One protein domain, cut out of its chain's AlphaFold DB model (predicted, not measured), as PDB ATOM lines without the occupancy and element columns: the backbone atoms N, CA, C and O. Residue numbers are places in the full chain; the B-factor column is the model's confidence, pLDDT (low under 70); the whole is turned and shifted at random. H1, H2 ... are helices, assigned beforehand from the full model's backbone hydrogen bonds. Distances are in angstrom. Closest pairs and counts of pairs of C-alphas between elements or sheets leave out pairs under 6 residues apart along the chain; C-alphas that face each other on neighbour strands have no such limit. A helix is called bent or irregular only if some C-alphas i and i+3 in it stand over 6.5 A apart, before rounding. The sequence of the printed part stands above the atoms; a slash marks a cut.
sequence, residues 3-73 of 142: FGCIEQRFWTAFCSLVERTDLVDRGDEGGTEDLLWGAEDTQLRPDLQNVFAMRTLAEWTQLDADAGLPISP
ATOM      1  N   PHE A   3     369.819 296.020 376.409       91.94
ATOM      2  CA  PHE A   3     368.437 296.013 376.874       91.94
ATOM      3  C   PHE A   3     368.455 296.094 378.397       91.94
ATOM      4  O   PHE A   3     368.884 295.150 379.056       91.94
ATOM      5  N   GLY A   4     368.061 297.244 378.934       90.62
ATOM      6  CA  GLY A   4     368.137 297.571 380.356       90.62
ATOM      7  C   GLY A   4     366.781 297.633 381.049       90.62
ATOM      8  O   GLY A   4     366.678 298.294 382.073       90.62
ATOM      9  N   CYS A   5     365.728 297.011 380.507       90.38
ATOM     10  CA  CYS A   5     364.394 297.026 381.123       90.38
ATOM     11  C   CYS A   5     364.312 296.016 382.280       90.38
ATOM     12  O   CYS A   5     363.527 295.073 382.215       90.38
ATOM     13  N   ILE A   6     365.164 296.189 383.293       85.50
ATOM     14  CA  ILE A   6     365.267 295.297 384.456       85.50
ATOM     15  C   ILE A   6     364.368 295.739 385.613       85.50
ATOM     16  O   ILE A   6     364.045 294.934 386.471       85.50
ATOM     17  N   GLU A   7     363.913 296.994 385.644       85.44
ATOM     18  CA  GLU A   7     362.874 297.399 386.590       85.44
ATOM     19  C   GLU A   7     361.470 297.068 386.057       85.44
ATOM     20  O   GLU A   7     361.150 297.351 384.897       85.44
ATOM     21  N   GLN A   8     360.579 296.590 386.939       86.38
ATOM     22  CA  GLN A   8     359.219 296.136 386.594       86.38
ATOM     23  C   GLN A   8     358.427 297.126 385.725       86.38
ATOM     24  O   GLN A   8     357.690 296.725 384.820       86.38
ATOM     25  N   ARG A   9     358.579 298.436 385.963       89.56
ATOM     26  CA  ARG A   9     357.908 299.477 385.164       89.56
ATOM     27  C   ARG A   9     358.331 299.454 383.693       89.56
ATOM     28  O   ARG A   9     357.478 299.594 382.820       89.56
ATOM     29  N   PHE A  10     359.623 299.272 383.418       91.44
ATOM     30  CA  PHE A  10     360.160 299.260 382.060       91.44
ATOM     31  C   PHE A  10     359.885 297.921 381.397       91.44
ATOM     32  O   PHE A  10     359.514 297.894 380.229       91.44
ATOM     33  N   TRP A  11     359.975 296.827 382.155       91.12
ATOM     34  CA  TRP A  11     359.594 295.500 381.686       91.12
ATOM     35  C   TRP A  11     358.129 295.445 381.235       91.12
ATOM     36  O   TRP A  11     357.836 295.062 380.102       91.12
ATOM     37  N   THR A  12     357.206 295.920 382.077       92.25
ATOM     38  CA  THR A  12     355.766 295.956 381.769       92.25
ATOM     39  C   THR A  12     355.473 296.832 380.548       92.25
ATOM     40  O   THR A  12     354.693 296.448 379.670       92.25
ATOM     41  N   ALA A  13     356.117 298.003 380.463       93.56
ATOM     42  CA  ALA A  13     355.987 298.900 379.318       93.56
ATOM     43  C   ALA A  13     356.519 298.257 378.025       93.56
ATOM     44  O   ALA A  13     355.834 298.293 377.004       93.56
ATOM     45  N   PHE A  14     357.685 297.607 378.081       94.38
ATOM     46  CA  PHE A  14     358.258 296.869 376.959       94.38
ATOM     47  C   PHE A  14     357.324 295.749 376.490       94.38
ATOM     48  O   PHE A  14     356.975 295.715 375.312       94.38
ATOM     49  N   CYS A  15     356.855 294.890 377.400       94.62
ATOM     50  CA  CYS A  15     355.948 293.783 377.085       94.62
ATOM     51  C   CYS A  15     354.661 294.267 376.408       94.62
ATOM     52  O   CYS A  15     354.209 293.674 375.430       94.62
ATOM     53  N   SER A  16     354.095 295.374 376.893       94.44
ATOM     54  CA  SER A  16     352.908 295.990 376.292       94.44
ATOM     55  C   SER A  16     353.196 296.507 374.878       94.44
ATOM     56  O   SER A  16     352.420 296.269 373.959       94.44
ATOM     57  N   LEU A  17     354.336 297.176 374.687       94.19
ATOM     58  CA  LEU A  17     354.742 297.789 373.420       94.19
ATOM     59  C   LEU A  17     355.110 296.765 372.338       94.19
ATOM     60  O   LEU A  17     354.942 297.021 371.144       94.19
ATOM     61  N   VAL A  18     355.629 295.606 372.738       94.25
ATOM     62  CA  VAL A  18     355.924 294.494 371.825       94.25
ATOM     63  C   VAL A  18     354.753 293.522 371.669       94.25
ATOM     64  O   VAL A  18     354.929 292.477 371.049       94.25
ATOM     65  N   GLU A  19     353.583 293.854 372.226       95.31
ATOM     66  CA  GLU A  19     352.367 293.029 372.189       95.31
ATOM     67  C   GLU A  19     352.578 291.611 372.756       95.31
ATOM     68  O   GLU A  19     351.954 290.638 372.338       95.31
ATOM     69  N   ARG A  20     353.467 291.494 373.746       94.88
ATOM     70  CA  ARG A  20     353.798 290.258 374.465       94.88
ATOM     71  C   ARG A  20     353.440 290.388 375.937       94.88
ATOM     72  O   ARG A  20     354.283 290.273 376.822       94.88
ATOM     73  N   THR A  21     352.166 290.660 376.215       95.19
ATOM     74  CA  THR A  21     351.664 290.794 377.593       95.19
ATOM     75  C   THR A  21     351.788 289.498 378.396       95.19
ATOM     76  O   THR A  21     351.801 289.545 379.619       95.19
ATOM     77  N   ASP A  22     351.934 288.354 377.723       94.19
ATOM     78  CA  ASP A  22     352.259 287.059 378.329       94.19
ATOM     79  C   ASP A  22     353.631 287.032 379.026       94.19
ATOM     80  O   ASP A  22     353.897 286.137 379.823       94.19
ATOM     81  N   LEU A  23     354.503 288.007 378.740       91.94
ATOM     82  CA  LEU A  23     355.817 288.132 379.364       91.94
ATOM     83  C   LEU A  23     355.814 288.971 380.650       91.94
ATOM     84  O   LEU A  23     356.797 288.925 381.379       91.94
ATOM     85  N   VAL A  24     354.744 289.717 380.954       90.94
ATOM     86  CA  VAL A  24     354.722 290.693 382.067       90.94
ATOM     87  C   VAL A  24     355.033 290.048 383.419       90.94
ATOM     88  O   VAL A  24     355.768 290.631 384.211       90.94
ATOM     89  N   ASP A  25     354.526 288.835 383.642       87.81
ATOM     90  CA  ASP A  25     354.706 288.081 384.889       87.81
ATOM     91  C   ASP A  25     355.986 287.222 384.893       87.81
ATOM     92  O   ASP A  25     356.208 286.433 385.812       87.81
ATOM     93  N   ARG A  26     356.827 287.325 383.853       87.00
ATOM     94  CA  ARG A  26     358.084 286.574 383.728       87.00
ATOM     95  C   ARG A  26     359.271 287.462 384.086       87.00
ATOM     96  O   ARG A  26     359.407 288.565 383.568       87.00
ATOM     97  N   GLY A  27     360.173 286.932 384.905       69.94
ATOM     98  CA  GLY A  27     361.473 287.538 385.191       69.94
ATOM     99  C   GLY A  27     361.579 288.332 386.495       69.94
ATOM    100  O   GLY A  27     362.705 288.561 386.924       69.94
ATOM    101  N   ASP A  28     360.461 288.650 387.160       69.25
ATOM    102  CA  ASP A  28     360.455 289.121 388.552       69.25
ATOM    103  C   ASP A  28     360.281 287.926 389.500       69.25
ATOM    104  O   ASP A  28     359.185 287.389 389.662       69.25
ATOM    105  N   GLU A  29     361.374 287.483 390.113       61.50
ATOM    106  CA  GLU A  29     361.340 286.425 391.132       61.50
ATOM    107  C   GLU A  29     361.313 286.998 392.564       61.50
ATOM    108  O   GLU A  29     361.441 286.254 393.538       61.50
ATOM    109  N   GLY A  30     361.143 288.318 392.731       54.25
ATOM    110  CA  GLY A  30     361.102 288.969 394.045       54.25
ATOM    111  C   GLY A  30     362.414 288.869 394.838       54.25
ATOM    112  O   GLY A  30     362.426 289.094 396.052       54.25
ATOM    113  N   GLY A  31     363.514 288.502 394.176       54.94
ATOM    114  CA  GLY A  31     364.846 288.418 394.764       54.94
ATOM    115  C   GLY A  31     365.463 289.802 394.963       54.94
ATOM    116  O   GLY A  31     365.259 290.710 394.171       54.94
ATOM    117  N   THR A  32     366.278 289.969 396.003       51.12
ATOM    118  CA  THR A  32     366.976 291.233 396.320       51.12
ATOM    119  C   THR A  32     368.093 291.607 395.331       51.12
ATOM    120  O   THR A  32     368.834 292.558 395.576       51.12
ATOM    121  N   GLU A  33     368.253 290.846 394.248       55.91
ATOM    122  CA  GLU A  33     369.321 290.977 393.256       55.91
ATOM    123  C   GLU A  33     368.718 291.145 391.849       55.91
ATOM    124  O   GLU A  33     368.680 290.207 391.056       55.91
ATOM    125  N   ASP A  34     368.305 292.374 391.511       56.41
ATOM    126  CA  ASP A  34     367.740 292.784 390.202       56.41
ATOM    127  C   ASP A  34     368.627 292.434 388.977       56.41
ATOM    128  O   ASP A  34     368.218 292.566 387.823       56.41
ATOM    129  N   LEU A  35     369.867 291.983 389.201       59.09
ATOM    130  CA  LEU A  35     370.833 291.600 388.165       59.09
ATOM    131  C   LEU A  35     370.582 290.203 387.564       59.09
ATOM    132  O   LEU A  35     371.189 289.874 386.543       59.09
ATOM    133  N   LEU A  36     369.718 289.385 388.176       65.38
ATOM    134  CA  LEU A  36     369.410 288.012 387.749       65.38
ATOM    135  C   LEU A  36     368.012 287.875 387.116       65.38
ATOM    136  O   LEU A  36     367.426 286.796 387.154       65.38
ATOM    137  N   TRP A  37     367.486 288.946 386.512       74.94
ATOM    138  CA  TRP A  37     366.147 288.960 385.905       74.94
ATOM    139  C   TRP A  37     365.918 287.777 384.948       74.94
ATOM    140  O   TRP A  37     366.574 287.664 383.905       74.94
ATOM    141  N   GLY A  38     364.983 286.893 385.311       75.44
ATOM    142  CA  GLY A  38     364.637 285.687 384.551       75.44
ATOM    143  C   GLY A  38     365.769 284.668 384.391       75.44
ATOM    144  O   GLY A  38     365.814 283.968 383.377       75.44
ATOM    145  N   ALA A  39     366.699 284.589 385.349       75.75
ATOM    146  CA  ALA A  39     367.809 283.639 385.310       75.75
ATOM    147  C   ALA A  39     367.351 282.168 385.342       75.75
ATOM    148  O   ALA A  39     367.978 281.335 384.682       75.75
ATOM    149  N   GLU A  40     366.267 281.844 386.058       79.19
ATOM    150  CA  GLU A  40     365.724 280.478 386.114       79.19
ATOM    151  C   GLU A  40     364.825 280.150 384.905       79.19
ATOM    152  O   GLU A  40     364.668 278.985 384.521       79.19
ATOM    153  N   ASP A  41     364.298 281.173 384.224       85.00
ATOM    154  CA  ASP A  41     363.488 281.026 383.017       85.00
ATOM    155  C   ASP A  41     364.357 280.843 381.763       85.00
ATOM    156  O   ASP A  41     364.643 281.760 380.985       85.00
ATOM    157  N   THR A  42     364.733 279.589 381.520       86.50
ATOM    158  CA  THR A  42     365.516 279.194 380.337       86.50
ATOM    159  C   THR A  42     364.863 279.543 378.991       86.50
ATOM    160  O   THR A  42     365.567 279.581 377.979       86.50
ATOM    161  N   GLN A  43     363.549 279.806 378.948       90.81
ATOM    162  CA  GLN A  43     362.819 280.153 377.723       90.81
ATOM    163  C   GLN A  43     362.721 281.665 377.494       90.81
ATOM    164  O   GLN A  43     362.516 282.093 376.357       90.81
ATOM    165  N   LEU A  44     362.916 282.488 378.529       90.06
ATOM    166  CA  LEU A  44     362.753 283.940 378.419       90.06
ATOM    167  C   LEU A  44     363.747 284.550 377.433       90.06
ATOM    168  O   LEU A  44     363.388 285.380 376.601       90.06
ATOM    169  N   ARG A  45     365.005 284.107 377.485       89.25
ATOM    170  CA  ARG A  45     366.049 284.603 376.581       89.25
ATOM    171  C   ARG A  45     365.749 284.285 375.106       89.25
ATOM    172  O   ARG A  45     365.802 285.228 374.315       89.25
ATOM    173  N   PRO A  46     365.443 283.034 374.705       93.12
ATOM    174  CA  PRO A  46     364.996 282.733 373.344       93.12
ATOM    175  C   PRO A  46     363.784 283.559 372.891       93.12
ATOM    176  O   PRO A  46     363.787 284.095 371.781       93.12
ATOM    177  N   ASP A  47     362.775 283.723 373.748       94.25
ATOM    178  CA  ASP A  47     361.587 284.519 373.421       94.25
ATOM    179  C   ASP A  47     361.931 285.985 373.161       94.25
ATOM    180  O   ASP A  47     361.479 286.571 372.173       94.25
ATOM    181  N   LEU A  48     362.783 286.569 374.006       93.19
ATOM    182  CA  LEU A  48     363.272 287.932 373.832       93.19
ATOM    183  C   LEU A  48     364.124 288.082 372.569       93.19
ATOM    184  O   LEU A  48     363.983 289.076 371.865       93.19
ATOM    185  N   GLN A  49     364.962 287.100 372.229       94.06
ATOM    186  CA  GLN A  49     365.724 287.115 370.976       94.06
ATOM    187  C   GLN A  49     364.807 287.148 369.749       94.06
ATOM    188  O   GLN A  49     365.068 287.915 368.820       94.06
ATOM    189  N   ASN A  50     363.715 286.379 369.766       96.06
ATOM    190  CA  ASN A  50     362.712 286.411 368.703       96.06
ATOM    191  C   ASN A  50     362.042 287.784 368.606       96.06
ATOM    192  O   ASN A  50     361.893 288.302 367.503       96.06
ATOM    193  N   VAL A  51     361.690 288.396 369.742       95.94
ATOM    194  CA  VAL A  51     361.135 289.759 369.779       95.94
ATOM    195  C   VAL A  51     362.137 290.762 369.215       95.94
ATOM    196  O   VAL A  51     361.790 291.520 368.314       95.94
ATOM    197  N   PHE A  52     363.391 290.749 369.672       95.69
ATOM    198  CA  PHE A  52     364.419 291.688 369.213       95.69
ATOM    199  C   PHE A  52     364.717 291.570 367.716       95.69
ATOM    200  O   PHE A  52     365.050 292.576 367.094       95.69
ATOM    201  N   ALA A  53     364.546 290.386 367.123       95.94
ATOM    202  CA  ALA A  53     364.693 290.173 365.686       95.94
ATOM    203  C   ALA A  53     363.563 290.794 364.839       95.94
ATOM    204  O   ALA A  53     363.722 290.917 363.625       95.94
ATOM    205  N   MET A  54     362.439 291.199 365.444       95.25
ATOM    206  CA  MET A  54     361.292 291.780 364.725       95.25
ATOM    207  C   MET A  54     361.523 293.219 364.253       95.25
ATOM    208  O   MET A  54     360.782 293.695 363.396       95.25
ATOM    209  N   ARG A  55     362.508 293.927 364.817       94.81
ATOM    210  CA  ARG A  55     362.828 295.318 364.474       94.81
ATOM    211  C   ARG A  55     364.334 295.506 364.332       94.81
ATOM    212  O   ARG A  55     365.135 294.798 364.941       94.81
ATOM    213  N   THR A  56     364.723 296.483 363.531       95.88
ATOM    214  CA  THR A  56     366.110 296.928 363.398       95.88
ATOM    215  C   THR A  56     366.587 297.633 364.667       95.88
ATOM    216  O   THR A  56     365.796 298.123 365.472       95.88
ATOM    217  N   LEU A  57     367.910 297.745 364.839       92.50
ATOM    218  CA  LEU A  57     368.484 298.489 365.964       92.50
ATOM    219  C   LEU A  57     368.008 299.951 366.001       92.50
ATOM    220  O   LEU A  57     367.719 300.458 367.075       92.50
ATOM    221  N   ALA A  58     367.903 300.605 364.839       92.06
ATOM    222  CA  ALA A  58     367.457 301.993 364.749       92.06
ATOM    223  C   ALA A  58     366.011 302.162 365.240       92.06
ATOM    224  O   ALA A  58     365.725 303.086 365.995       92.06
ATOM    225  N   GLU A  59     365.120 301.241 364.868       94.31
ATOM    226  CA  GLU A  59     363.741 301.229 365.361       94.31
ATOM    227  C   GLU A  59     363.692 300.991 366.873       94.31
ATOM    228  O   GLU A  59     362.965 301.689 367.568       94.31
ATOM    229  N   TRP A  60     364.503 300.072 367.409       94.12
ATOM    230  CA  TRP A  60     364.592 299.865 368.857       94.12
ATOM    231  C   TRP A  60     365.087 301.101 369.611       94.12
ATOM    232  O   TRP A  60     364.532 301.439 370.651       94.12
ATOM    233  N   THR A  61     366.101 301.795 369.093       90.62
ATOM    234  CA  THR A  61     366.609 303.033 369.701       90.62
ATOM    235  C   THR A  61     365.600 304.180 369.599       90.62
ATOM    236  O   THR A  61     365.524 305.002 370.506       90.62
ATOM    237  N   GLN A  62     364.764 304.220 368.558       90.50
ATOM    238  CA  GLN A  62     363.675 305.196 368.482       90.50
ATOM    239  C   GLN A  62     362.631 304.983 369.593       90.50
ATOM    240  O   GLN A  62     362.085 305.949 370.116       90.50
ATOM    241  N   LEU A  63     362.398 303.736 370.017       87.94
ATOM    242  CA  LEU A  63     361.481 303.441 371.123       87.94
ATOM    243  C   LEU A  63     362.000 303.933 372.483       87.94
ATOM    244  O   LEU A  63     361.185 304.265 373.339       87.94
ATOM    245  N   ASP A  64     363.318 304.025 372.691       86.19
ATOM    246  CA  ASP A  64     363.878 304.717 373.863       86.19
ATOM    247  C   ASP A  64     363.501 306.205 373.838       86.19
ATOM    248  O   ASP A  64     362.955 306.726 374.808       86.19
ATOM    249  N   ALA A  65     363.682 306.869 372.692       83.44
ATOM    250  CA  ALA A  65     363.338 308.282 372.535       83.44
ATOM    251  C   ALA A  65     361.834 308.567 372.718       83.44
ATOM    252  O   ALA A  65     361.474 309.587 373.307       83.44
ATOM    253  N   ASP A  66     360.967 307.671 372.239       89.88
ATOM    254  CA  ASP A  66     359.514 307.877 372.237       89.88
ATOM    255  C   ASP A  66     358.833 307.399 373.532       89.88
ATOM    256  O   ASP A  66     357.890 308.033 374.010       89.88
ATOM    257  N   ALA A  67     359.287 306.276 374.099       88.81
ATOM    258  CA  ALA A  67     358.639 305.603 375.229       88.81
ATOM    259  C   ALA A  67     359.501 305.550 376.503       88.81
ATOM    260  O   ALA A  67     359.030 305.059 377.532       88.81
ATOM    261  N   GLY A  68     360.743 306.046 376.468       88.75
ATOM    262  CA  GLY A  68     361.660 306.024 377.610       88.75
ATOM    263  C   GLY A  68     362.071 304.613 378.032       88.75
ATOM    264  O   GLY A  68     362.321 304.378 379.216       88.75
ATOM    265  N   LEU A  69     362.061 303.657 377.097       92.38
ATOM    266  CA  LEU A  69     362.508 302.291 377.352       92.38
ATOM    267  C   LEU A  69     364.037 302.224 377.283       92.38
ATOM    268  O   LEU A  69     364.556 302.452 376.197       92.38
ATOM    269  N   PRO A  70     364.747 301.814 378.353       92.12
ATOM    270  CA  PRO A  70     366.211 301.801 378.408       92.12
ATOM    271  C   PRO A  70     366.819 300.783 377.427       92.12
ATOM    272  O   PRO A  70     367.178 299.657 377.785       92.12
ATOM    273  N   ILE A  71     366.926 301.181 376.161       93.31
ATOM    274  CA  ILE A  71     367.403 300.379 375.038       93.31
ATOM    275  C   ILE A  71     368.393 301.220 374.244       93.31
ATOM    276  O   ILE A  71     368.081 302.322 373.808       93.31
ATOM    277  N   SER A  72     369.590 300.689 374.007       91.81
ATOM    278  CA  SER A  72     370.631 301.441 373.307       91.81
ATOM    279  C   SER A  72     371.481 300.579 372.371       91.81
ATOM    280  O   SER A  72     371.513 299.341 372.469       91.81
ATOM    281  N   PRO A  73     372.187 301.209 371.417       91.94
ATOM    282  CA  PRO A  73     373.210 300.535 370.637       91.94
ATOM    283  C   PRO A  73     374.276 299.888 371.527       91.94
ATOM    284  O   PRO A  73     374.725 300.448 372.520       91.94
TER     285      PRO A  73
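Overview. This is residues 3 to 73 of the 142 residues of an uncharacterized protein of Mycolicibacterium hodleri (UniProt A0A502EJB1). Three short helices stand at the corners of a wide triangle, none touching another, in a fold made largely of loops. The long stretch after H1, together with H2 and H3, makes a broad U: residues 27 to 43 form one arm, H2 the base and H3 the other arm, with H1 between the arms. The printed part has 71 residues with three named helices, in the order H1, H2, H3, and no named strand; its class is all helix, although these helices hold 30 of the 71 residues. It is compact, with a radius of gyration of the C-alphas of 11.9 A, and only just elongated, spanning 32 by 21 by 21 A.

Arrangement. Start at Phe 3 and go along the backbone to H1, residues 8 to 17, which touches no helix. A long link of 26 residues then leads to H2, residues 44 to 52, and H1 and H2 are apart. From H2 a tight link of 4 residues leads to H3, residues 57 to 67. H2 and H3 are apart, but only just, with their closest C-alphas 8.2 A from each other. Now look back from H3 to H1: the two are near each other, with no pair of C-alphas within 8 A but 6 pairs within 10 A. On the backbone atoms of H1 and H2 you will find every O i to N i+4 pair within hydrogen-bond range, while in H3 it is 6 of 7.

Along the chain. Find C-alpha 8, of Gln 8, at (359.219, 296.136, 386.594); from there H1 runs 14.0 A to C-alpha 17, of Leu 17. Residues 18 to 43 follow with no named element, their C-alphas 9 to 19 A from the mean of all C-alphas. Look next for C-alpha 44, of Leu 44, at (362.753, 283.940, 378.419), where H2 begins; its 9 residues reach Phe 52 after 12.1 A. H3, the longest helix with 11 residues, begins at Leu 57 and runs 15.3 A to Ala 67, whose C-alpha is at (358.639, 305.603, 375.229). None of the three helices is bent.

Size, cuts and confidence. The two C-alphas farthest apart are those of Thr 32, in the long link from H1 to H2, and Thr 56, in the tight link from H2 to H3, at 33.4 A. The first and last printed C-alphas, of Phe 3 and Pro 73, are 9.1 A apart. The printed part has no cut. Read the B-factor column for the model's confidence: the mean pLDDT of the printed part is 86.3, and residues 27 to 36 are under 70.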